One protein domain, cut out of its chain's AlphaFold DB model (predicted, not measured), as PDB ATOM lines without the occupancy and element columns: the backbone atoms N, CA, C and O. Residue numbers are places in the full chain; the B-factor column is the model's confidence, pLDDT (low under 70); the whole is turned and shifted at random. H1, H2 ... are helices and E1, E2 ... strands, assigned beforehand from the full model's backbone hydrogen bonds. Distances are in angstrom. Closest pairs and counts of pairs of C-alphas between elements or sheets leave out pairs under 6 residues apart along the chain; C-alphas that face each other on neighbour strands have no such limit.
ATOM      1  N   ILE A  12      31.098 -13.737   0.723       94.00
ATOM      2  CA  ILE A  12      32.061 -13.794   1.828       94.00
ATOM      3  C   ILE A  12      31.334 -13.450   3.125       94.00
ATOM      4  O   ILE A  12      30.756 -12.371   3.244       94.00
ATOM      5  N   LEU A  13      31.389 -14.349   4.104       92.81
ATOM      6  CA  LEU A  13      30.780 -14.175   5.422       92.81
ATOM      7  C   LEU A  13      31.889 -14.149   6.475       92.81
ATOM      8  O   LEU A  13      32.619 -15.122   6.628       92.81
ATOM      9  N   ASN A  14      32.058 -13.021   7.172       92.19
ATOM     10  CA  ASN A  14      33.123 -12.813   8.172       92.19
ATOM     11  C   ASN A  14      34.539 -13.194   7.681       92.19
ATOM     12  O   ASN A  14      35.375 -13.704   8.431       92.19
ATOM     13  N   GLY A  15      34.816 -12.950   6.398       92.94
ATOM     14  CA  GLY A  15      36.099 -13.274   5.771       92.94
ATOM     15  C   GLY A  15      36.263 -14.736   5.336       92.94
ATOM     16  O   GLY A  15      37.327 -15.076   4.833       92.94
ATOM     17  N   VAL A  16      35.237 -15.578   5.492       96.38
ATOM     18  CA  VAL A  16      35.191 -16.948   4.963       96.38
ATOM     19  C   VAL A  16      34.429 -16.951   3.638       96.38
ATOM     20  O   VAL A  16      33.302 -16.456   3.563       96.38
ATOM     21  N   GLU A  17      35.031 -17.492   2.581       97.00
ATOM     22  CA  GLU A  17      34.375 -17.625   1.276       97.00
ATOM     23  C   GLU A  17      33.315 -18.739   1.299       97.00
ATOM     24  O   GLU A  17      33.599 -19.862   1.710       97.00
ATOM     25  N   ILE A  18      32.114 -18.458   0.790       97.69
ATOM     26  CA  ILE A  18      31.114 -19.473   0.444       97.69
ATOM     27  C   ILE A  18      31.193 -19.734  -1.063       97.69
ATOM     28  O   ILE A  18      30.776 -18.909  -1.894       97.69
ATOM     29  N   ARG A  19      31.749 -20.892  -1.428       96.31
ATOM     30  CA  ARG A  19      31.938 -21.268  -2.832       96.31
ATOM     31  C   ARG A  19      30.607 -21.494  -3.541       96.31
ATOM     32  O   ARG A  19      29.608 -21.873  -2.930       96.31
ATOM     33  N   ASP A  20      30.600 -21.232  -4.845       95.94
ATOM     34  CA  ASP A  20      29.436 -21.465  -5.706       95.94
ATOM     35  C   ASP A  20      29.325 -22.950  -6.062       95.94
ATOM     36  O   ASP A  20      29.693 -23.395  -7.147       95.94
ATOM     37  N   SER A  21      28.924 -23.736  -5.072       95.38
ATOM     38  CA  SER A  21      28.835 -25.188  -5.142       95.38
ATOM     39  C   SER A  21      27.560 -25.656  -4.442       95.38
ATOM     40  O   SER A  21      26.810 -24.865  -3.857       95.38
ATOM     41  N   PHE A  22      27.294 -26.952  -4.511       97.19
ATOM     42  CA  PHE A  22      26.149 -27.574  -3.865       97.19
ATOM     43  C   PHE A  22      26.513 -28.939  -3.302       97.19
ATOM     44  O   PHE A  22      27.412 -29.609  -3.812       97.19
ATOM     45  N   VAL A 171      16.344 -37.761   3.881       98.62
ATOM     46  CA  VAL A 171      17.430 -37.376   2.983       98.62
ATOM     47  C   VAL A 171      18.740 -37.606   3.715       98.62
ATOM     48  O   VAL A 171      18.876 -37.166   4.852       98.62
ATOM     49  N   GLY A 172      19.692 -38.278   3.076       97.62
ATOM     50  CA  GLY A 172      21.030 -38.457   3.631       97.62
ATOM     51  C   GLY A 172      22.133 -38.090   2.662       97.62
ATOM     52  O   GLY A 172      21.930 -38.057   1.446       97.62
ATOM     53  N   GLY A 173      23.301 -37.778   3.208       95.69
ATOM     54  CA  GLY A 173      24.443 -37.307   2.422       95.69
ATOM     55  C   GLY A 173      24.457 -35.801   2.130       95.69
ATOM     56  O   GLY A 173      25.294 -35.348   1.345       95.69
ATOM     57  N   GLY A 174      23.584 -35.002   2.761       97.62
ATOM     58  CA  GLY A 174      23.785 -33.548   2.781       97.62
ATOM     59  C   GLY A 174      25.148 -33.255   3.400       97.62
ATOM     60  O   GLY A 174      25.540 -33.941   4.336       97.62
ATOM     61  N   ASN A 175      25.929 -32.319   2.868       98.62
ATOM     62  CA  ASN A 175      27.304 -32.155   3.337       98.62
ATOM     63  C   ASN A 175      27.867 -30.756   3.095       98.62
ATOM     64  O   ASN A 175      27.363 -29.996   2.273       98.62
ATOM     65  N   PHE A 176      28.941 -30.424   3.801       98.69
ATOM     66  CA  PHE A 176      29.819 -29.318   3.429       98.69
ATOM     67  C   PHE A 176      31.261 -29.604   3.856       98.69
ATOM     68  O   PHE A 176      31.526 -30.380   4.777       98.69
ATOM     69  N   LEU A 177      32.200 -28.966   3.163       98.69
ATOM     70  CA  LEU A 177      33.641 -29.072   3.342       98.69
ATOM     71  C   LEU A 177      34.167 -27.792   3.991       98.69
ATOM     72  O   LEU A 177      33.871 -26.689   3.536       98.69
ATOM     73  N   ILE A 178      34.996 -27.938   5.017       98.62
ATOM     74  CA  ILE A 178      35.696 -26.856   5.705       98.62
ATOM     75  C   ILE A 178      37.144 -26.857   5.222       98.62
ATOM     76  O   ILE A 178      37.911 -27.768   5.540       98.62
ATOM     77  N   LEU A 179      37.525 -25.836   4.455       98.44
ATOM     78  CA  LEU A 179      38.878 -25.664   3.932       98.44
ATOM     79  C   LEU A 179      39.643 -24.709   4.853       98.44
ATOM     80  O   LEU A 179      39.282 -23.537   4.965       98.44
ATOM     81  N   ALA A 180      40.703 -25.187   5.508       98.44
ATOM     82  CA  ALA A 180      41.425 -24.414   6.520       98.44
ATOM     83  C   ALA A 180      42.949 -24.454   6.351       98.44
ATOM     84  O   ALA A 180      43.517 -25.371   5.758       98.44
ATOM     85  N   ARG A 181      43.620 -23.466   6.947       98.38
ATOM     86  CA  ARG A 181      45.080 -23.271   6.907       98.38
ATOM     87  C   ARG A 181      45.873 -24.247   7.768       98.38
ATOM     88  O   ARG A 181      47.090 -24.228   7.739       98.38
ATOM     89  N   SER A 182      45.210 -25.059   8.587       98.38
ATOM     90  CA  SER A 182      45.865 -26.103   9.375       98.38
ATOM     91  C   SER A 182      44.861 -27.166   9.804       98.38
ATOM     92  O   SER A 182      43.650 -26.933   9.826       98.38
ATOM     93  N   ARG A 183      45.368 -28.334  10.219       98.25
ATOM     94  CA  ARG A 183      44.535 -29.398  10.808       98.25
ATOM     95  C   ARG A 183      43.799 -28.935  12.068       98.25
ATOM     96  O   ARG A 183      42.650 -29.308  12.261       98.25
ATOM     97  N   ALA A 184      44.453 -28.124  12.903       98.38
ATOM     98  CA  ALA A 184      43.862 -27.607  14.136       98.38
ATOM     99  C   ALA A 184      42.703 -26.641  13.845       98.38
ATOM    100  O   ALA A 184      41.644 -26.766  14.449       98.38
ATOM    101  N   ALA A 185      42.878 -25.740  12.873       98.50
ATOM    102  CA  ALA A 185      41.830 -24.818  12.440       98.50
ATOM    103  C   ALA A 185      40.629 -25.556  11.827       98.50
ATOM    104  O   ALA A 185      39.487 -25.248  12.162       98.50
ATOM    105  N   ALA A 186      40.878 -26.562  10.976       98.50
ATOM    106  CA  ALA A 186      39.806 -27.375  10.400       98.50
ATOM    107  C   ALA A 186      38.993 -28.088  11.490       98.50
ATOM    108  O   ALA A 186      37.765 -28.046  11.457       98.50
ATOM    109  N   LEU A 187      39.669 -28.717  12.461       98.62
ATOM    110  CA  LEU A 187      39.006 -29.452  13.538       98.62
ATOM    111  C   LEU A 187      38.191 -28.525  14.442       98.62
ATOM    112  O   LEU A 187      37.023 -28.807  14.671       98.62
ATOM    113  N   ALA A 188      38.763 -27.402  14.884       98.44
ATOM    114  CA  ALA A 188      38.054 -26.444  15.733       98.44
ATOM    115  C   ALA A 188      36.789 -25.891  15.049       98.44
ATOM    116  O   ALA A 188      35.740 -25.761  15.677       98.44
ATOM    117  N   ALA A 189      36.864 -25.612  13.743       98.56
ATOM    118  CA  ALA A 189      35.706 -25.187  12.962       98.56
ATOM    119  C   ALA A 189      34.657 -26.299  12.804       98.56
ATOM    120  O   ALA A 189      33.461 -26.027  12.904       98.56
ATOM    121  N   ALA A 190      35.089 -27.546  12.598       98.69
ATOM    122  CA  ALA A 190      34.186 -28.688  12.509       98.69
ATOM    123  C   ALA A 190      33.477 -28.969  13.845       98.69
ATOM    124  O   ALA A 190      32.276 -29.213  13.853       98.69
ATOM    125  N   GLU A 191      34.182 -28.875  14.974       98.62
ATOM    126  CA  GLU A 191      33.601 -29.031  16.313       98.62
ATOM    127  C   GLU A 191      32.562 -27.940  16.606       98.62
ATOM    128  O   GLU A 191      31.458 -28.253  17.053       98.62
ATOM    129  N   ALA A 192      32.862 -26.679  16.269       98.50
ATOM    130  CA  ALA A 192      31.906 -25.575  16.397       98.50
ATOM    131  C   ALA A 192      30.652 -25.789  15.531       98.50
ATOM    132  O   ALA A 192      29.529 -25.520  15.966       98.50
ATOM    133  N   ALA A 193      30.830 -26.305  14.311       98.56
ATOM    134  CA  ALA A 193      29.722 -26.651  13.433       98.56
ATOM    135  C   ALA A 193      28.867 -27.783  14.011       98.56
ATOM    136  O   ALA A 193      27.653 -27.629  14.121       98.56
ATOM    137  N   VAL A 194      29.489 -28.887  14.435       98.38
ATOM    138  CA  VAL A 194      28.792 -30.039  15.023       98.38
ATOM    139  C   VAL A 194      28.019 -29.638  16.280       98.38
ATOM    140  O   VAL A 194      26.883 -30.077  16.453       98.38
ATOM    141  N   GLU A 195      28.576 -28.767  17.127       97.88
ATOM    142  CA  GLU A 195      27.875 -28.251  18.308       97.88
ATOM    143  C   GLU A 195      26.610 -27.461  17.929       97.88
ATOM    144  O   GLU A 195      25.547 -27.657  18.525       97.88
ATOM    145  N   ALA A 196      26.700 -26.581  16.927       98.12
ATOM    146  CA  ALA A 196      25.554 -25.811  16.450       98.12
ATOM    147  C   ALA A 196      24.492 -26.711  15.801       98.12
ATOM    148  O   ALA A 196      23.297 -26.556  16.059       98.12
ATOM    149  N   MET A 197      24.930 -27.677  14.996       97.88
ATOM    150  CA  MET A 197      24.073 -28.628  14.286       97.88
ATOM    151  C   MET A 197      23.367 -29.599  15.231       97.88
ATOM    152  O   MET A 197      22.212 -29.932  14.996       97.88
ATOM    153  N   GLY A 198      23.994 -29.977  16.350       94.31
ATOM    154  CA  GLY A 198      23.376 -30.814  17.387       94.31
ATOM    155  C   GLY A 198      22.161 -30.179  18.081       94.31
ATOM    156  O   GLY A 198      21.502 -30.830  18.890       94.31
ATOM    157  N   ARG A 199      21.848 -28.908  17.788       94.88
ATOM    158  CA  ARG A 199      20.639 -28.210  18.258       94.88
ATOM    159  C   ARG A 199      19.483 -28.282  17.253       94.88
ATOM    160  O   ARG A 199      18.377 -27.859  17.587       94.88
ATOM    161  N   VAL A 200      19.726 -28.784  16.043       96.69
ATOM    162  CA  VAL A 200      18.715 -28.929  14.991       96.69
ATOM    163  C   VAL A 200      18.012 -30.270  15.160       96.69
ATOM    164  O   VAL A 200      18.600 -31.329  14.967       96.69
ATOM    165  N   GLU A 201      16.736 -30.230  15.540       96.94
ATOM    166  CA  GLU A 201      15.908 -31.435  15.588       96.94
ATOM    167  C   GLU A 201      15.631 -31.945  14.165       96.94
ATOM    168  O   GLU A 201      15.428 -31.164  13.243       96.94
ATOM    169  N   GLY A 202      15.600 -33.263  13.996       98.00
ATOM    170  CA  GLY A 202      15.308 -33.932  12.734       98.00
ATOM    171  C   GLY A 202      16.545 -34.297  11.923       98.00
ATOM    172  O   GLY A 202      16.386 -35.019  10.943       98.00
ATOM    173  N   ALA A 203      17.748 -33.874  12.331       98.50
ATOM    174  CA  ALA A 203      18.996 -34.138  11.619       98.50
ATOM    175  C   ALA A 203      20.118 -34.649  12.537       98.50
ATOM    176  O   ALA A 203      20.154 -34.350  13.729       98.50
ATOM    177  N   VAL A 204      21.049 -35.423  11.976       98.62
ATOM    178  CA  VAL A 204      22.230 -35.957  12.672       98.62
ATOM    179  C   VAL A 204      23.453 -36.006  11.760       98.62
ATOM    180  O   VAL A 204      23.331 -35.989  10.539       98.62
ATOM    181  N   MET A 205      24.632 -36.130  12.373       98.50
ATOM    182  CA  MET A 205      25.916 -36.272  11.687       98.50
ATOM    183  C   MET A 205      26.503 -37.657  12.013       98.50
ATOM    184  O   MET A 205      27.082 -37.827  13.090       98.50
ATOM    185  N   PRO A 206      26.322 -38.673  11.145       98.06
ATOM    186  CA  PRO A 206      26.530 -40.085  11.501       98.06
ATOM    187  C   PRO A 206      28.003 -40.504  11.644       98.06
ATOM    188  O   PRO A 206      28.310 -41.576  12.166       98.06
ATOM    189  N   PHE A 207      28.941 -39.677  11.189       98.44
ATOM    190  CA  PHE A 207      30.371 -39.978  11.252       98.44
ATOM    191  C   PHE A 207      30.967 -39.781  12.659       98.44
ATOM    192  O   PHE A 207      30.343 -39.161  13.519       98.44
ATOM    193  N   PRO A 208      32.178 -40.305  12.945       97.94
ATOM    194  CA  PRO A 208      32.787 -40.196  14.270       97.94
ATOM    195  C   PRO A 208      32.937 -38.736  14.717       97.94
ATOM    196  O   PRO A 208      33.593 -37.940  14.051       97.94
ATOM    197  N   GLY A 209      32.309 -38.382  15.843       96.88
ATOM    198  CA  GLY A 209      32.269 -36.996  16.324       96.88
ATOM    199  C   GLY A 209      31.524 -36.028  15.396       96.88
ATOM    200  O   GLY A 209      31.673 -34.825  15.550       96.88
ATOM    201  N   GLY A 210      30.757 -36.538  14.427       98.00
ATOM    202  CA  GLY A 210      30.080 -35.761  13.392       98.00
ATOM    203  C   GLY A 210      30.974 -35.311  12.233       98.00
ATOM    204  O   GLY A 210      30.517 -34.533  11.403       98.00
ATOM    205  N   VAL A 211      32.229 -35.779  12.154       98.50
ATOM    206  CA  VAL A 211      33.232 -35.236  11.223       98.50
ATOM    207  C   VAL A 211      33.877 -36.325  10.366       98.50
ATOM    208  O   VAL A 211      34.252 -37.402  10.834       98.50
ATOM    209  N   VAL A 212      34.069 -36.015   9.089       98.44
ATOM    210  CA  VAL A 212      34.688 -36.867   8.077       98.44
ATOM    211  C   VAL A 212      36.050 -36.301   7.702       98.44
ATOM    212  O   VAL A 212      36.178 -35.182   7.215       98.44
ATOM    213  N   ARG A 213      37.100 -37.100   7.900       97.50
ATOM    214  CA  ARG A 213      38.465 -36.735   7.481       97.50
ATOM    215  C   ARG A 213      38.872 -37.302   6.125       97.50
ATOM    216  O   ARG A 213      39.898 -36.907   5.587       97.50
ATOM    217  N   SER A 214      38.169 -38.333   5.652       96.31
ATOM    218  CA  SER A 214      38.625 -39.143   4.521       96.31
ATOM    219  C   SER A 214      38.275 -38.532   3.174       96.31
ATOM    220  O   SER A 214      39.123 -38.599   2.291       96.31
ATOM    221  N   GLY A 215      37.064 -37.973   3.036       93.06
ATOM    222  CA  GLY A 215      36.492 -37.492   1.777       93.06
ATOM    223  C   GLY A 215      36.431 -38.580   0.699       93.06
ATOM    224  O   GLY A 215      37.452 -39.149   0.307       93.06
ATOM    225  N   SER A 216      35.250 -38.886   0.169       92.56
ATOM    226  CA  SER A 216      35.125 -39.914  -0.875       92.56
ATOM    227  C   SER A 216      34.602 -39.372  -2.195       92.56
ATOM    228  O   SER A 216      33.694 -38.549  -2.220       92.56
ATOM    229  N   LYS A 217      35.138 -39.902  -3.294       91.12
ATOM    230  CA  LYS A 217      34.547 -39.804  -4.631       91.12
ATOM    231  C   LYS A 217      34.010 -41.162  -5.070       91.12
ATOM    232  O   LYS A 217      34.486 -42.202  -4.608       91.12
ATOM    233  N   VAL A 218      33.051 -41.143  -5.992       89.38
ATOM    234  CA  VAL A 218      32.505 -42.357  -6.613       89.38
ATOM    235  C   VAL A 218      33.571 -43.028  -7.478       89.38
ATOM    236  O   VAL A 218      34.296 -42.369  -8.227       89.38
ATOM    237  N   GLY A 219      33.653 -44.354  -7.387       89.38
ATOM    238  CA  GLY A 219      34.600 -45.153  -8.153       89.38
ATOM    239  C   GLY A 219      36.039 -45.043  -7.649       89.38
ATOM    240  O   GLY A 219      36.323 -44.532  -6.565       89.38
ATOM    241  N   GLY A 220      36.980 -45.522  -8.457       89.75
ATOM    242  CA  GLY A 220      38.409 -45.429  -8.178       89.75
ATOM    243  C   GLY A 220      39.255 -45.927  -9.346       89.75
ATOM    244  O   GLY A 220      38.734 -46.444 -10.329       89.75
ATOM    245  N   LYS A 221      40.581 -45.780  -9.229       91.50
ATOM    246  CA  LYS A 221      41.537 -46.305 -10.226       91.50
ATOM    247  C   LYS A 221      41.543 -47.838 -10.283       91.50
ATOM    248  O   LYS A 221      41.923 -48.408 -11.298       91.50
ATOM    249  N   TYR A 222      41.158 -48.493  -9.188       93.38
ATOM    250  CA  TYR A 222      41.112 -49.947  -9.075       93.38
ATOM    251  C   TYR A 222      39.718 -50.466  -9.437       93.38
ATOM    252  O   TYR A 222      38.708 -49.939  -8.966       93.38
ATOM    253  N   ALA A 223      39.673 -51.512 -10.263       91.44
ATOM    254  CA  ALA A 223      38.426 -52.126 -10.701       91.44
ATOM    255  C   ALA A 223      37.589 -52.616  -9.507       91.44
ATOM    256  O   ALA A 223      38.117 -53.213  -8.569       91.44
ATOM    257  N   GLY A 224      36.277 -52.367  -9.550       87.62
ATOM    258  CA  GLY A 224      35.333 -52.810  -8.520       87.62
ATOM    259  C   GLY A 224      35.256 -51.931  -7.266       87.62
ATOM    260  O   GLY A 224      34.447 -52.224  -6.387       87.62
ATOM    261  N   MET A 225      36.036 -50.848  -7.158       88.62
ATOM    262  CA  MET A 225      35.869 -49.896  -6.055       88.62
ATOM    263  C   MET A 225      34.591 -49.073  -6.223       88.62
ATOM    264  O   MET A 225      34.436 -48.361  -7.211       88.62
ATOM    265  N   ILE A 226      33.714 -49.126  -5.218       89.25
ATOM    266  CA  ILE A 226      32.503 -48.293  -5.142       89.25
ATOM    267  C   ILE A 226      32.868 -46.841  -4.805       89.25
ATOM    268  O   ILE A 226      32.299 -45.909  -5.370       89.25
ATOM    269  N   ALA A 227      33.847 -46.650  -3.919       91.50
ATOM    270  CA  ALA A 227      34.336 -45.345  -3.501       91.50
ATOM    271  C   ALA A 227      35.855 -45.369  -3.280       91.50
ATOM    272  O   ALA A 227      36.430 -46.396  -2.907       91.50
ATOM    273  N   SER A 228      36.499 -44.224  -3.485       94.44
ATOM    274  CA  SER A 228      37.919 -43.993  -3.196       94.44
ATOM    275  C   SER A 228      38.141 -42.569  -2.680       94.44
ATOM    276  O   SER A 228      37.194 -41.789  -2.599       94.44
ATOM    277  N   THR A 229      39.371 -42.224  -2.288       96.38
ATOM    278  CA  THR A 229      39.687 -40.881  -1.772       96.38
ATOM    279  C   THR A 229      39.343 -39.786  -2.784       96.38
ATOM    280  O   THR A 229      39.587 -39.941  -3.986       96.38
ATOM    281  N   ASN A 230      38.784 -38.677  -2.296       95.62
ATOM    282  CA  ASN A 230      38.565 -37.480  -3.098       95.62
ATOM    283  C   ASN A 230      39.882 -36.700  -3.252       95.62
ATOM    284  O   ASN A 230      40.168 -35.742  -2.534       95.62
ATOM    285  N   ASP A 231      40.695 -37.156  -4.199       95.56
ATOM    286  CA  ASP A 231      42.040 -36.666  -4.495       95.56
ATOM    287  C   ASP A 231      42.098 -35.167  -4.820       95.56
ATOM    288  O   ASP A 231      43.078 -34.516  -4.456       95.56
ATOM    289  N   ALA A 232      41.040 -34.589  -5.400       95.69
ATOM    290  CA  ALA A 232      40.953 -33.148  -5.655       95.69
ATOM    291  C   ALA A 232      41.026 -32.304  -4.365       95.69
ATOM    292  O   ALA A 232      41.557 -31.188  -4.387       95.69
ATOM    293  N   TYR A 233      40.549 -32.853  -3.241       97.31
ATOM    294  CA  TYR A 233      40.535 -32.220  -1.918       97.31
ATOM    295  C   TYR A 233      41.611 -32.771  -0.969       97.31
ATOM    296  O   TYR A 233      41.567 -32.499   0.228       97.31
ATOM    297  N   CYS A 234      42.604 -33.514  -1.471       98.00
ATOM    298  CA  CYS A 234      43.742 -33.981  -0.674       98.00
ATOM    299  C   CYS A 234      44.911 -32.978  -0.729       98.00
ATOM    300  O   CYS A 234      45.596 -32.913  -1.756       98.00
ATOM    301  N   PRO A 235      45.242 -32.256   0.365       97.31
ATOM    302  CA  PRO A 235      46.351 -31.294   0.368       97.31
ATOM    303  C   PRO A 235      47.696 -31.923  -0.018       97.31
ATOM    304  O   PRO A 235      48.497 -31.316  -0.724       97.31
ATOM    305  N   THR A 236      47.917 -33.183   0.368       97.56
ATOM    306  CA  THR A 236      49.142 -33.944   0.071       97.56
ATOM    307  C   THR A 236      49.300 -34.321  -1.403       97.56
ATOM    308  O   THR A 236      50.381 -34.745  -1.801       97.56
ATOM    309  N   LEU A 237      48.246 -34.198  -2.215       97.12
ATOM    310  CA  LEU A 237      48.257 -34.541  -3.640       97.12
ATOM    311  C   LEU A 237      48.253 -33.309  -4.552       97.12
ATOM    312  O   LEU A 237      48.256 -33.479  -5.767       97.12
ATOM    313  N   ARG A 238      48.301 -32.082  -4.011       93.38
ATOM    314  CA  ARG A 238      48.185 -30.835  -4.793       93.38
ATOM    315  C   ARG A 238      49.144 -30.739  -5.986       93.38
ATOM    316  O   ARG A 238      48.781 -30.176  -7.009       93.38
ATOM    317  N   GLY A 239      50.359 -31.278  -5.860       93.81
ATOM    318  CA  GLY A 239      51.349 -31.303  -6.948       93.81
ATOM    319  C   GLY A 239      51.244 -32.507  -7.893       93.81
ATOM    320  O   GLY A 239      51.970 -32.563  -8.879       93.81
ATOM    321  N   ALA A 240      50.385 -33.480  -7.587       96.31
ATOM    322  CA  ALA A 240      50.277 -34.753  -8.300       96.31
ATOM    323  C   ALA A 240      48.950 -34.922  -9.061       96.31
ATOM    324  O   ALA A 240      48.883 -35.733  -9.986       96.31
ATOM    325  N   VAL A 241      47.895 -34.193  -8.680       95.19
ATOM    326  CA  VAL A 241      46.563 -34.254  -9.308       95.19
ATOM    327  C   VAL A 241      45.969 -32.849  -9.476       95.19
ATOM    328  O   VAL A 241      46.367 -31.939  -8.744       95.19
ATOM    329  N   PRO A 242      44.993 -32.648 -10.385       95.25
ATOM    330  CA  PRO A 242      44.208 -31.415 -10.428       95.25
ATOM    331  C   PRO A 242      43.507 -31.170  -9.084       95.25
ATOM    332  O   PRO A 242      42.600 -31.910  -8.703       95.25
ATOM    333  N   SER A 243      43.957 -30.157  -8.347       96.19
ATOM    334  CA  SER A 243      43.454 -29.854  -7.005       96.19
ATOM    335  C   SER A 243      42.369 -28.778  -7.034       96.19
ATOM    336  O   SER A 243      42.486 -27.793  -7.758       96.19
ATOM    337  N   ALA A 244      41.348 -28.940  -6.189       95.19
ATOM    338  CA  ALA A 244      40.317 -27.936  -5.912       95.19
ATOM    339  C   ALA A 244      40.712 -26.971  -4.769       95.19
ATOM    340  O   ALA A 244      39.929 -26.098  -4.371       95.19
ATOM    341  N   LEU A 245      41.916 -27.143  -4.202       96.38
ATOM    342  CA  LEU A 245      42.373 -26.433  -3.010       96.38
ATOM    343  C   LEU A 245      43.218 -25.199  -3.361       96.38
ATOM    344  O   LEU A 245      44.216 -25.342  -4.072       96.38
ATOM    345  N   PRO A 246      42.914 -24.023  -2.785       93.31
ATOM    346  CA  PRO A 246      43.794 -22.861  -2.816       93.31
ATOM    347  C   PRO A 246      45.141 -23.158  -2.133       93.31
ATOM    348  O   PRO A 246      45.197 -24.037  -1.262       93.31
ATOM    349  N   PRO A 247      46.224 -22.438  -2.483       94.00
ATOM    350  CA  PRO A 247      47.558 -22.662  -1.918       94.00
ATOM    351  C   PRO A 247      47.614 -22.642  -0.383       94.00
ATOM    352  O   PRO A 247      48.326 -23.447   0.211       94.00
ATOM    353  N   GLU A 248      46.840 -21.767   0.254       95.44
ATOM    354  CA  GLU A 248      46.805 -21.549   1.702       95.44
ATOM    355  C   GLU A 248      46.040 -22.621   2.494       95.44
ATOM    356  O   GLU A 248      46.092 -22.623   3.720       95.44
ATOM    357  N   VAL A 249      45.303 -23.518   1.831       97.75
ATOM    358  CA  VAL A 249      44.548 -24.580   2.511       97.75
ATOM    359  C   VAL A 249      45.471 -25.755   2.805       97.75
ATOM    360  O   VAL A 249      46.031 -26.348   1.897       97.75
ATOM    361  N   GLU A 250      45.617 -26.155   4.059       97.94
ATOM    362  CA  GLU A 250      46.491 -27.273   4.451       97.94
ATOM    363  C   GLU A 250      45.707 -28.473   4.988       97.94
ATOM    364  O   GLU A 250      46.253 -29.568   5.124       97.94
ATOM    365  N   SER A 251      44.421 -28.289   5.291       98.44
ATOM    366  CA  SER A 251      43.546 -29.340   5.801       98.44
ATOM    367  C   SER A 251      42.112 -29.125   5.340       98.44
ATOM    368  O   SER A 251      41.634 -27.992   5.277       98.44
ATOM    369  N   VAL A 252      41.424 -30.232   5.074       98.62
ATOM    370  CA  VAL A 252      39.997 -30.263   4.746       98.62
ATOM    371  C   VAL A 252      39.318 -31.248   5.682       98.62
ATOM    372  O   VAL A 252      39.834 -32.346   5.891       98.62
ATOM    373  N   LEU A 253      38.186 -30.852   6.253       98.75
ATOM    374  CA  LEU A 253      37.262 -31.755   6.935       98.75
ATOM    375  C   LEU A 253      35.883 -31.603   6.312       98.75
ATOM    376  O   LEU A 253      35.514 -30.525   5.861       98.75
ATOM    377  N   GLU A 254      35.140 -32.690   6.282       98.75
ATOM    378  CA  GLU A 254      33.784 -32.759   5.760       98.75
ATOM    379  C   GLU A 254      32.821 -33.030   6.917       98.75
ATOM    380  O   GLU A 254      33.162 -33.733   7.869       98.75
ATOM    381  N   ILE A 255      31.617 -32.475   6.847       98.75
ATOM    382  CA  ILE A 255      30.505 -32.859   7.716       98.75
ATOM    383  C   ILE A 255      29.405 -33.402   6.817       98.75
ATOM    384  O   ILE A 255      29.006 -32.727   5.873       98.75
ATOM    385  N   VAL A 256      28.935 -34.611   7.126       98.62
ATOM    386  CA  VAL A 256      27.807 -35.272   6.457       98.62
ATOM    387  C   VAL A 256      26.597 -35.239   7.385       98.62
ATOM    388  O   VAL A 256      26.742 -35.418   8.595       98.62
ATOM    389  N   ILE A 257      25.426 -34.987   6.813       98.69
ATOM    390  CA  ILE A 257      24.151 -34.754   7.473       98.69
ATOM    391  C   ILE A 257      23.091 -35.667   6.865       98.69
ATOM    392  O   ILE A 257      22.843 -35.629   5.655       98.69
ATOM    393  N   ASP A 258      22.390 -36.364   7.751       98.81
ATOM    394  CA  ASP A 258      21.148 -37.061   7.445       98.81
ATOM    395  C   ASP A 258      19.990 -36.401   8.184       98.81
ATOM    396  O   ASP A 258      20.132 -36.010   9.343       98.81
ATOM    397  N   GLY A 259      18.834 -36.296   7.530       98.62
ATOM    398  CA  GLY A 259      17.639 -35.671   8.080       98.62
ATOM    399  C   GLY A 259      16.350 -36.416   7.743       98.62
ATOM    400  O   GLY A 259      16.229 -37.078   6.711       98.62
ATOM    401  N   LEU A 260      15.353 -36.311   8.626       98.56
ATOM    402  CA  LEU A 260      14.020 -36.895   8.420       98.56
ATOM    403  C   LEU A 260      13.272 -36.244   7.248       98.56
ATOM    404  O   LEU A 260      12.373 -36.870   6.679       98.56
ATOM    405  N   THR A 261      13.662 -35.021   6.887       98.31
ATOM    406  CA  THR A 261      13.198 -34.276   5.718       98.31
ATOM    407  C   THR A 261      14.351 -33.515   5.057       98.31
ATOM    408  O   THR A 261      15.381 -33.250   5.678       98.31
ATOM    409  N   GLU A 262      14.154 -33.090   3.807       98.19
ATOM    410  CA  GLU A 262      15.059 -32.159   3.114       98.19
ATOM    411  C   GLU A 262      15.253 -30.847   3.897       98.19
ATOM    412  O   GLU A 262      16.362 -30.318   3.976       98.19
ATOM    413  N   GLY A 263      14.183 -30.345   4.526       98.25
ATOM    414  CA  GLY A 263      14.218 -29.125   5.332       98.25
ATOM    415  C   GLY A 263      15.122 -29.243   6.560       98.25
ATOM    416  O   GLY A 263      15.848 -28.298   6.867       98.25
ATOM    417  N   ASP A 264      15.138 -30.405   7.215       98.38
ATOM    418  CA  ASP A 264      15.997 -30.655   8.380       98.38
ATOM    419  C   ASP A 264      17.481 -30.664   7.981       98.38
ATOM    420  O   ASP A 264      18.320 -30.073   8.666       98.38
ATOM    421  N   VAL A 265      17.804 -31.262   6.825       98.69
ATOM    422  CA  VAL A 265      19.166 -31.247   6.264       98.69
ATOM    423  C   VAL A 265      19.597 -29.818   5.939       98.69
ATOM    424  O   VAL A 265      20.670 -29.390   6.367       98.69
ATOM    425  N   ALA A 266      18.749 -29.045   5.251       98.56
ATOM    426  CA  ALA A 266      19.033 -27.649   4.926       98.56
ATOM    427  C   ALA A 266      19.246 -26.791   6.188       98.56
ATOM    428  O   ALA A 266      20.192 -26.003   6.257       98.56
ATOM    429  N   ALA A 267      18.394 -26.950   7.205       98.44
ATOM    430  CA  ALA A 267      18.513 -26.231   8.471       98.44
ATOM    431  C   ALA A 267      19.818 -26.577   9.207       98.44
ATOM    432  O   ALA A 267      20.510 -25.676   9.687       98.44
ATOM    433  N   SER A 268      20.186 -27.861   9.239       98.50
ATOM    434  CA  SER A 268      21.433 -28.335   9.844       98.50
ATOM    435  C   SER A 268      22.663 -27.812   9.098       98.50
ATOM    436  O   SER A 268      23.541 -27.202   9.709       98.50
ATOM    437  N   MET A 269      22.693 -27.909   7.764       98.69
ATOM    438  CA  MET A 269      23.765 -27.327   6.949       98.69
ATOM    439  C   MET A 269      23.911 -25.820   7.194       98.69
ATOM    440  O   MET A 269      25.015 -25.341   7.441       98.69
ATOM    441  N   ARG A 270      22.802 -25.065   7.200       98.56
ATOM    442  CA  ARG A 270      22.824 -23.623   7.489       98.56
ATOM    443  C   ARG A 270      23.409 -23.340   8.873       98.56
ATOM    444  O   ARG A 270      24.225 -22.428   8.998       98.56
ATOM    445  N   ALA A 271      23.011 -24.093   9.900       98.50
ATOM    446  CA  ALA A 271      23.513 -23.922  11.263       98.50
ATOM    447  C   ALA A 271      25.028 -24.175  11.350       98.50
ATOM    448  O   ALA A 271      25.757 -23.346  11.897       98.50
ATOM    449  N   GLY A 272      25.504 -25.270  10.748       98.56
ATOM    450  CA  GLY A 272      26.923 -25.621  10.714       98.56
ATOM    451  C   GLY A 272      27.767 -24.582   9.981       98.56
ATOM    452  O   GLY A 272      28.734 -24.064  10.538       98.56
ATOM    453  N   ILE A 273      27.363 -24.202   8.767       98.56
ATOM    454  CA  ILE A 273      28.077 -23.204   7.956       98.56
ATOM    455  C   ILE A 273      28.083 -21.842   8.658       98.56
ATOM    456  O   ILE A 273      29.117 -21.175   8.693       98.56
ATOM    457  N   SER A 274      26.963 -21.439   9.269       98.31
ATOM    458  CA  SER A 274      26.891 -20.194  10.044       98.31
ATOM    459  C   SER A 274      27.873 -20.198  11.216       98.31
ATOM    460  O   SER A 274      28.545 -19.193  11.439       98.31
ATOM    461  N   ALA A 275      28.002 -21.317  11.936       98.19
ATOM    462  CA  ALA A 275      28.942 -21.452  13.046       98.19
ATOM    463  C   ALA A 275      30.405 -21.389  12.581       98.19
ATOM    464  O   ALA A 275      31.200 -20.664  13.176       98.19
ATOM    465  N   VAL A 276      30.745 -22.061  11.474       97.94
ATOM    466  CA  VAL A 276      32.073 -21.955  10.842       97.94
ATOM    467  C   VAL A 276      32.383 -20.504  10.474       97.94
ATOM    468  O   VAL A 276      33.455 -19.995  10.796       97.94
ATOM    469  N   CYS A 277      31.433 -19.810   9.841       96.88
ATOM    470  CA  CYS A 277      31.614 -18.416   9.444       96.88
ATOM    471  C   CYS A 277      31.697 -17.473  10.654       96.88
ATOM    472  O   CYS A 277      32.411 -16.477  10.611       96.88
ATOM    473  N   ALA A 278      31.008 -17.767  11.759       96.50
ATOM    474  CA  ALA A 278      31.052 -16.949  12.972       96.50
ATOM    475  C   ALA A 278      32.449 -16.892  13.618       96.50
ATOM    476  O   ALA A 278      32.781 -15.881  14.233       96.50
ATOM    477  N   LEU A 279      33.285 -17.923  13.439       94.56
ATOM    478  CA  LEU A 279      34.680 -17.923  13.903       94.56
ATOM    479  C   LEU A 279      35.558 -16.900  13.160       94.56
ATOM    480  O   LEU A 279      36.545 -16.405  13.706       94.56
ATOM    481  N   GLY A 280      35.183 -16.578  11.919       87.50
ATOM    482  CA  GLY A 280      35.861 -15.624  11.048       87.50
ATOM    483  C   GLY A 280      37.208 -16.099  10.491       87.50
ATOM    484  O   GLY A 280      37.810 -17.073  10.946       87.50
ATOM    485  N   ALA A 281      37.721 -15.364   9.501       89.81
ATOM    486  CA  ALA A 281      39.012 -15.649   8.862       89.81
ATOM    487  C   ALA A 281      40.216 -15.809   9.828       89.81
ATOM    488  O   ALA A 281      41.067 -16.665   9.564       89.81
ATOM    489  N   PRO A 282      40.331 -15.059  10.950       94.31
ATOM    490  CA  PRO A 282      41.436 -15.235  11.899       94.31
ATOM    491  C   PRO A 282      41.506 -16.625  12.545       94.31
ATOM    492  O   PRO A 282      42.588 -17.038  12.956       94.31
ATOM    493  N   ALA A 283      40.395 -17.371  12.589       94.19
ATOM    494  CA  ALA A 283      40.374 -18.753  13.068       94.19
ATOM    495  C   ALA A 283      41.024 -19.751  12.087       94.19
ATOM    496  O   ALA A 283      41.147 -20.937  12.388       94.19
ATOM    497  N   GLY A 284      41.466 -19.285  10.913       96.62
ATOM    498  CA  GLY A 284      42.200 -20.082   9.935       96.62
ATOM    499  C   GLY A 284      41.319 -20.826   8.932       96.62
ATOM    500  O   GLY A 284      41.857 -21.616   8.156       96.62
ATOM    501  N   VAL A 285      40.007 -20.581   8.914       97.56
ATOM    502  CA  VAL A 285      39.107 -21.062   7.855       97.56
ATOM    503  C   VAL A 285      39.248 -20.161   6.629       97.56
ATOM    504  O   VAL A 285      39.233 -18.938   6.745       97.56
ATOM    505  N   VAL A 286      39.411 -20.774   5.460       97.12
ATOM    506  CA  VAL A 286      39.583 -20.086   4.172       97.12
ATOM    507  C   VAL A 286      38.256 -20.043   3.422       97.12
ATOM    508  O   VAL A 286      37.807 -18.974   3.011       97.12
ATOM    509  N   ALA A 287      37.615 -21.201   3.273       97.56
ATOM    510  CA  ALA A 287      36.387 -21.336   2.506       97.56
ATOM    511  C   ALA A 287      35.517 -22.487   3.019       97.56
ATOM    512  O   ALA A 287      36.006 -23.431   3.648       97.56
ATOM    513  N   VAL A 288      34.234 -22.417   2.679       98.12
ATOM    514  CA  VAL A 288      33.287 -23.525   2.742       98.12
ATOM    515  C   VAL A 288      32.938 -23.951   1.320       98.12
ATOM    516  O   VAL A 288      32.611 -23.117   0.471       98.12
ATOM    517  N   ASP A 289      33.013 -25.255   1.075       97.94
ATOM    518  CA  ASP A 289      32.628 -25.903  -0.182       97.94
ATOM    519  C   ASP A 289      31.642 -27.048   0.094       97.94
ATOM    520  O   ASP A 289      31.234 -27.258   1.235       97.94
ATOM    521  N   ALA A 290      31.236 -27.789  -0.929       96.94
ATOM    522  CA  ALA A 290      30.394 -28.970  -0.796       96.94
ATOM    523  C   ALA A 290      30.788 -30.057  -1.799       96.94
ATOM    524  O   ALA A 290      31.210 -29.782  -2.923       96.94
ATOM    525  N   GLY A 291      30.640 -31.306  -1.368       92.44
ATOM    526  CA  GLY A 291      30.803 -32.490  -2.194       92.44
ATOM    527  C   GLY A 291      29.555 -32.764  -3.032       92.44
ATOM    528  O   GLY A 291      28.445 -32.890  -2.509       92.44
ATOM    529  N   ASN A 292      29.762 -32.913  -4.339       91.56
ATOM    530  CA  ASN A 292      28.768 -33.391  -5.297       91.56
ATOM    531  C   ASN A 292      29.417 -34.319  -6.334       91.56
ATOM    532  O   ASN A 292      30.641 -34.451  -6.411       91.56
ATOM    533  N   TYR A 293      28.576 -34.966  -7.134       87.62
ATOM    534  CA  TYR A 293      28.935 -35.970  -8.134       87.62
ATOM    535  C   TYR A 293      28.534 -35.521  -9.546       87.62
ATOM    536  O   TYR A 293      28.276 -36.341 -10.429       87.62
ATOM    537  N   GLY A 294      28.489 -34.203  -9.764       84.25
ATOM    538  CA  GLY A 294      28.092 -33.598 -11.031       84.25
ATOM    539  C   GLY A 294      26.583 -33.414 -11.204       84.25
ATOM    540  O   GLY A 294      26.162 -33.099 -12.315       84.25
ATOM    541  N   GLY A 295      25.779 -33.598 -10.150       87.62
ATOM    542  CA  GLY A 295      24.343 -33.289 -10.130       87.62
ATOM    543  C   GLY A 295      23.450 -34.303 -10.843       87.62
ATOM    544  O   GLY A 295      22.338 -33.962 -11.240       87.62
ATOM    545  N   ASN A 296      23.951 -35.520 -11.068       86.94
ATOM    546  CA  ASN A 296      23.268 -36.555 -11.853       86.94
ATOM    547  C   ASN A 296      22.965 -37.836 -11.057       86.94
ATOM    548  O   ASN A 296      22.360 -38.756 -11.607       86.94
ATOM    549  N   LEU A 297      23.419 -37.943  -9.805       88.62
ATOM    550  CA  LEU A 297      23.267 -39.137  -8.973       88.62
ATOM    551  C   LEU A 297      22.177 -38.944  -7.913       88.62
ATOM    552  O   LEU A 297      21.274 -39.772  -7.798       88.62
ATOM    553  N   GLY A 298      22.286 -37.880  -7.120       91.94
ATOM    554  CA  GLY A 298      21.359 -37.538  -6.049       91.94
ATOM    555  C   GLY A 298      20.330 -36.508  -6.521       91.94
ATOM    556  O   GLY A 298      20.703 -35.549  -7.184       91.94
ATOM    557  N   PRO A 299      19.034 -36.660  -6.202       95.56
ATOM    558  CA  PRO A 299      18.012 -35.712  -6.642       95.56
ATOM    559  C   PRO A 299      17.962 -34.426  -5.799       95.56
ATOM    560  O   PRO A 299      17.279 -33.480  -6.186       95.56
ATOM    561  N   PHE A 300      18.637 -34.389  -4.645       97.25
ATOM    562  CA  PHE A 300      18.621 -33.251  -3.725       97.25
ATOM    563  C   PHE A 300      19.901 -32.430  -3.870       97.25
ATOM    564  O   PHE A 300      20.996 -32.952  -3.656       97.25
ATOM    565  N   HIS A 301      19.758 -31.144  -4.197       97.94
ATOM    566  CA  HIS A 301      20.875 -30.223  -4.416       97.94
ATOM    567  C   HIS A 301      20.812 -29.044  -3.440       97.94
ATOM    568  O   HIS A 301      20.073 -28.083  -3.655       97.94
ATOM    569  N   PHE A 302      21.633 -29.076  -2.391       97.94
ATOM    570  CA  PHE A 302      21.733 -27.983  -1.422       97.94
ATOM    571  C   PHE A 302      22.796 -26.980  -1.872       97.94
ATOM    572  O   PHE A 302      23.972 -27.099  -1.524       97.94
ATOM    573  N   LYS A 303      22.396 -25.998  -2.682       97.94
ATOM    574  CA  LYS A 303      23.297 -24.945  -3.173       97.94
ATOM    575  C   LYS A 303      23.707 -24.012  -2.042       97.94
ATOM    576  O   LYS A 303      22.859 -23.364  -1.433       97.94
ATOM    577  N   LEU A 304      25.008 -23.902  -1.783       97.69
ATOM    578  CA  LEU A 304      25.527 -23.233  -0.588       97.69
ATOM    579  C   LEU A 304      25.168 -21.749  -0.534       97.69
ATOM    580  O   LEU A 304      24.756 -21.253   0.510       97.69
ATOM    581  N   ARG A 305      25.286 -21.033  -1.655       95.81
ATOM    582  CA  ARG A 305      24.992 -19.592  -1.704       95.81
ATOM    583  C   ARG A 305      23.508 -19.289  -1.548       95.81
ATOM    584  O   ARG A 305      23.159 -18.341  -0.856       95.81
ATOM    585  N   GLU A 306      22.638 -20.109  -2.136       96.06
ATOM    586  CA  GLU A 306      21.187 -19.999  -1.934       96.06
ATOM    587  C   GLU A 306      20.820 -20.343  -0.485       96.06
ATOM    588  O   GLU A 306      20.054 -19.625   0.159       96.06
ATOM    589  N   LEU A 307      21.445 -21.388   0.067       95.12
ATOM    590  CA  LEU A 307      21.273 -21.784   1.458       95.12
ATOM    591  C   LEU A 307      21.776 -20.716   2.431       95.12
ATOM    592  O   LEU A 307      21.217 -20.591   3.506       95.12
ATOM    593  N   MET A 308      22.793 -19.932   2.093       95.38
ATOM    594  CA  MET A 308      23.343 -18.898   2.977       95.38
ATOM    595  C   MET A 308      22.833 -17.487   2.671       95.38
ATOM    596  O   MET A 308      23.175 -16.545   3.386       95.38
TER     597      MET A 308
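What this domain is: This is residues 12 to 22 and 171 to 308 of the 606 residues of the protein "Formylmethanofuran--tetrahydromethanopterin formyltransferase" of Xanthobacter sp. YN2 (UniProt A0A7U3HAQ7). A twisted sheet of four strands makes the core, with two long helices, H1 and H2, covering one of its faces, and a small hairpin, E3 and E4, lies off to one side, apart from the sheet. The last part of the chain printed, E7 and H3, lies by E2, E1 and H2. The 149 printed residues hold, in order, E1 E2 H1 E3 E4 E5 H2 E6 E7 H3; the sheet runs E1 E6 E2 E5 and is mixed, and the class is mixed, helices and strands. The whole is compact, with a radius of gyration of the C-alphas of 14.6 A and spans of 40 by 35 by 27 A.

Where its parts are: E1 is residues 16 to 18, beginning at C-alpha 16 (35.191, -16.948, 4.963). After the cut, E2 is residues 171 to 180, 27.5 A long, from C-alpha 171 (17.430, -37.376, 2.983). H1 is residues 183 to 197, 20.8 A. E3 is residues 216 to 218 and E4 residues 227 to 229. E5 is residues 251 to 259, 26.8 A, and H2 residues 262 to 279, 26.5 A. E6 is residues 285 to 289, E7 residues 300 to 303, and H3 residues 304 to 308, ending at C-alpha 308 (23.343, -18.898, 2.977).

How they stand to each other: The sheet is twisted, its C-alphas up to 4.1 A off the best plane. E2 and E5 are antiparallel, with N 178 and O 253 2.8 A apart, within hydrogen-bond range. E6 and E2 are antiparallel, N 177 to O 289 at 2.8 A; E1 and E6 are parallel, N 288 to O 17 at 2.8 A. H1 and H2 are on the same face, two layers, helices on one face of a sheet. H1 has a height over the sheet of 8.2 A. H1 and H2 touch at a steep tilt of 46 degrees, opposite ways; their closest C-alphas, Ala 193 and Gly 272, are 4.0 A apart. E5, H2 and E6 form a split strand-helix-strand unit, two strands running the same way with E2 between them, with a right-handed crossover. H2, with residues 266 to 270 alone, and H3 only just touch, with 3 pairs of C-alphas within 8 A, closest Arg 270 and Leu 307, 6.5 A. H3 only grazes the sheet. E7 pairs with no named strand. The hairpin E3 and E4 has N 217 and O 228 2.9 A apart. In H1, H2 and H3 every O i to N i+4 pair is within hydrogen-bond range.

The domain as a whole: The C-alphas of Asn 14 and Ala 223, the two farthest apart, are 43.9 A apart. Residues 23 to 170 are not printed; C-alphas 22 and 171 are 14.8 A apart across the cut. The links H1 to E3 and E4 to E5 are long. The mean pLDDT of the printed part is 96.1, and no printed residue is under 70.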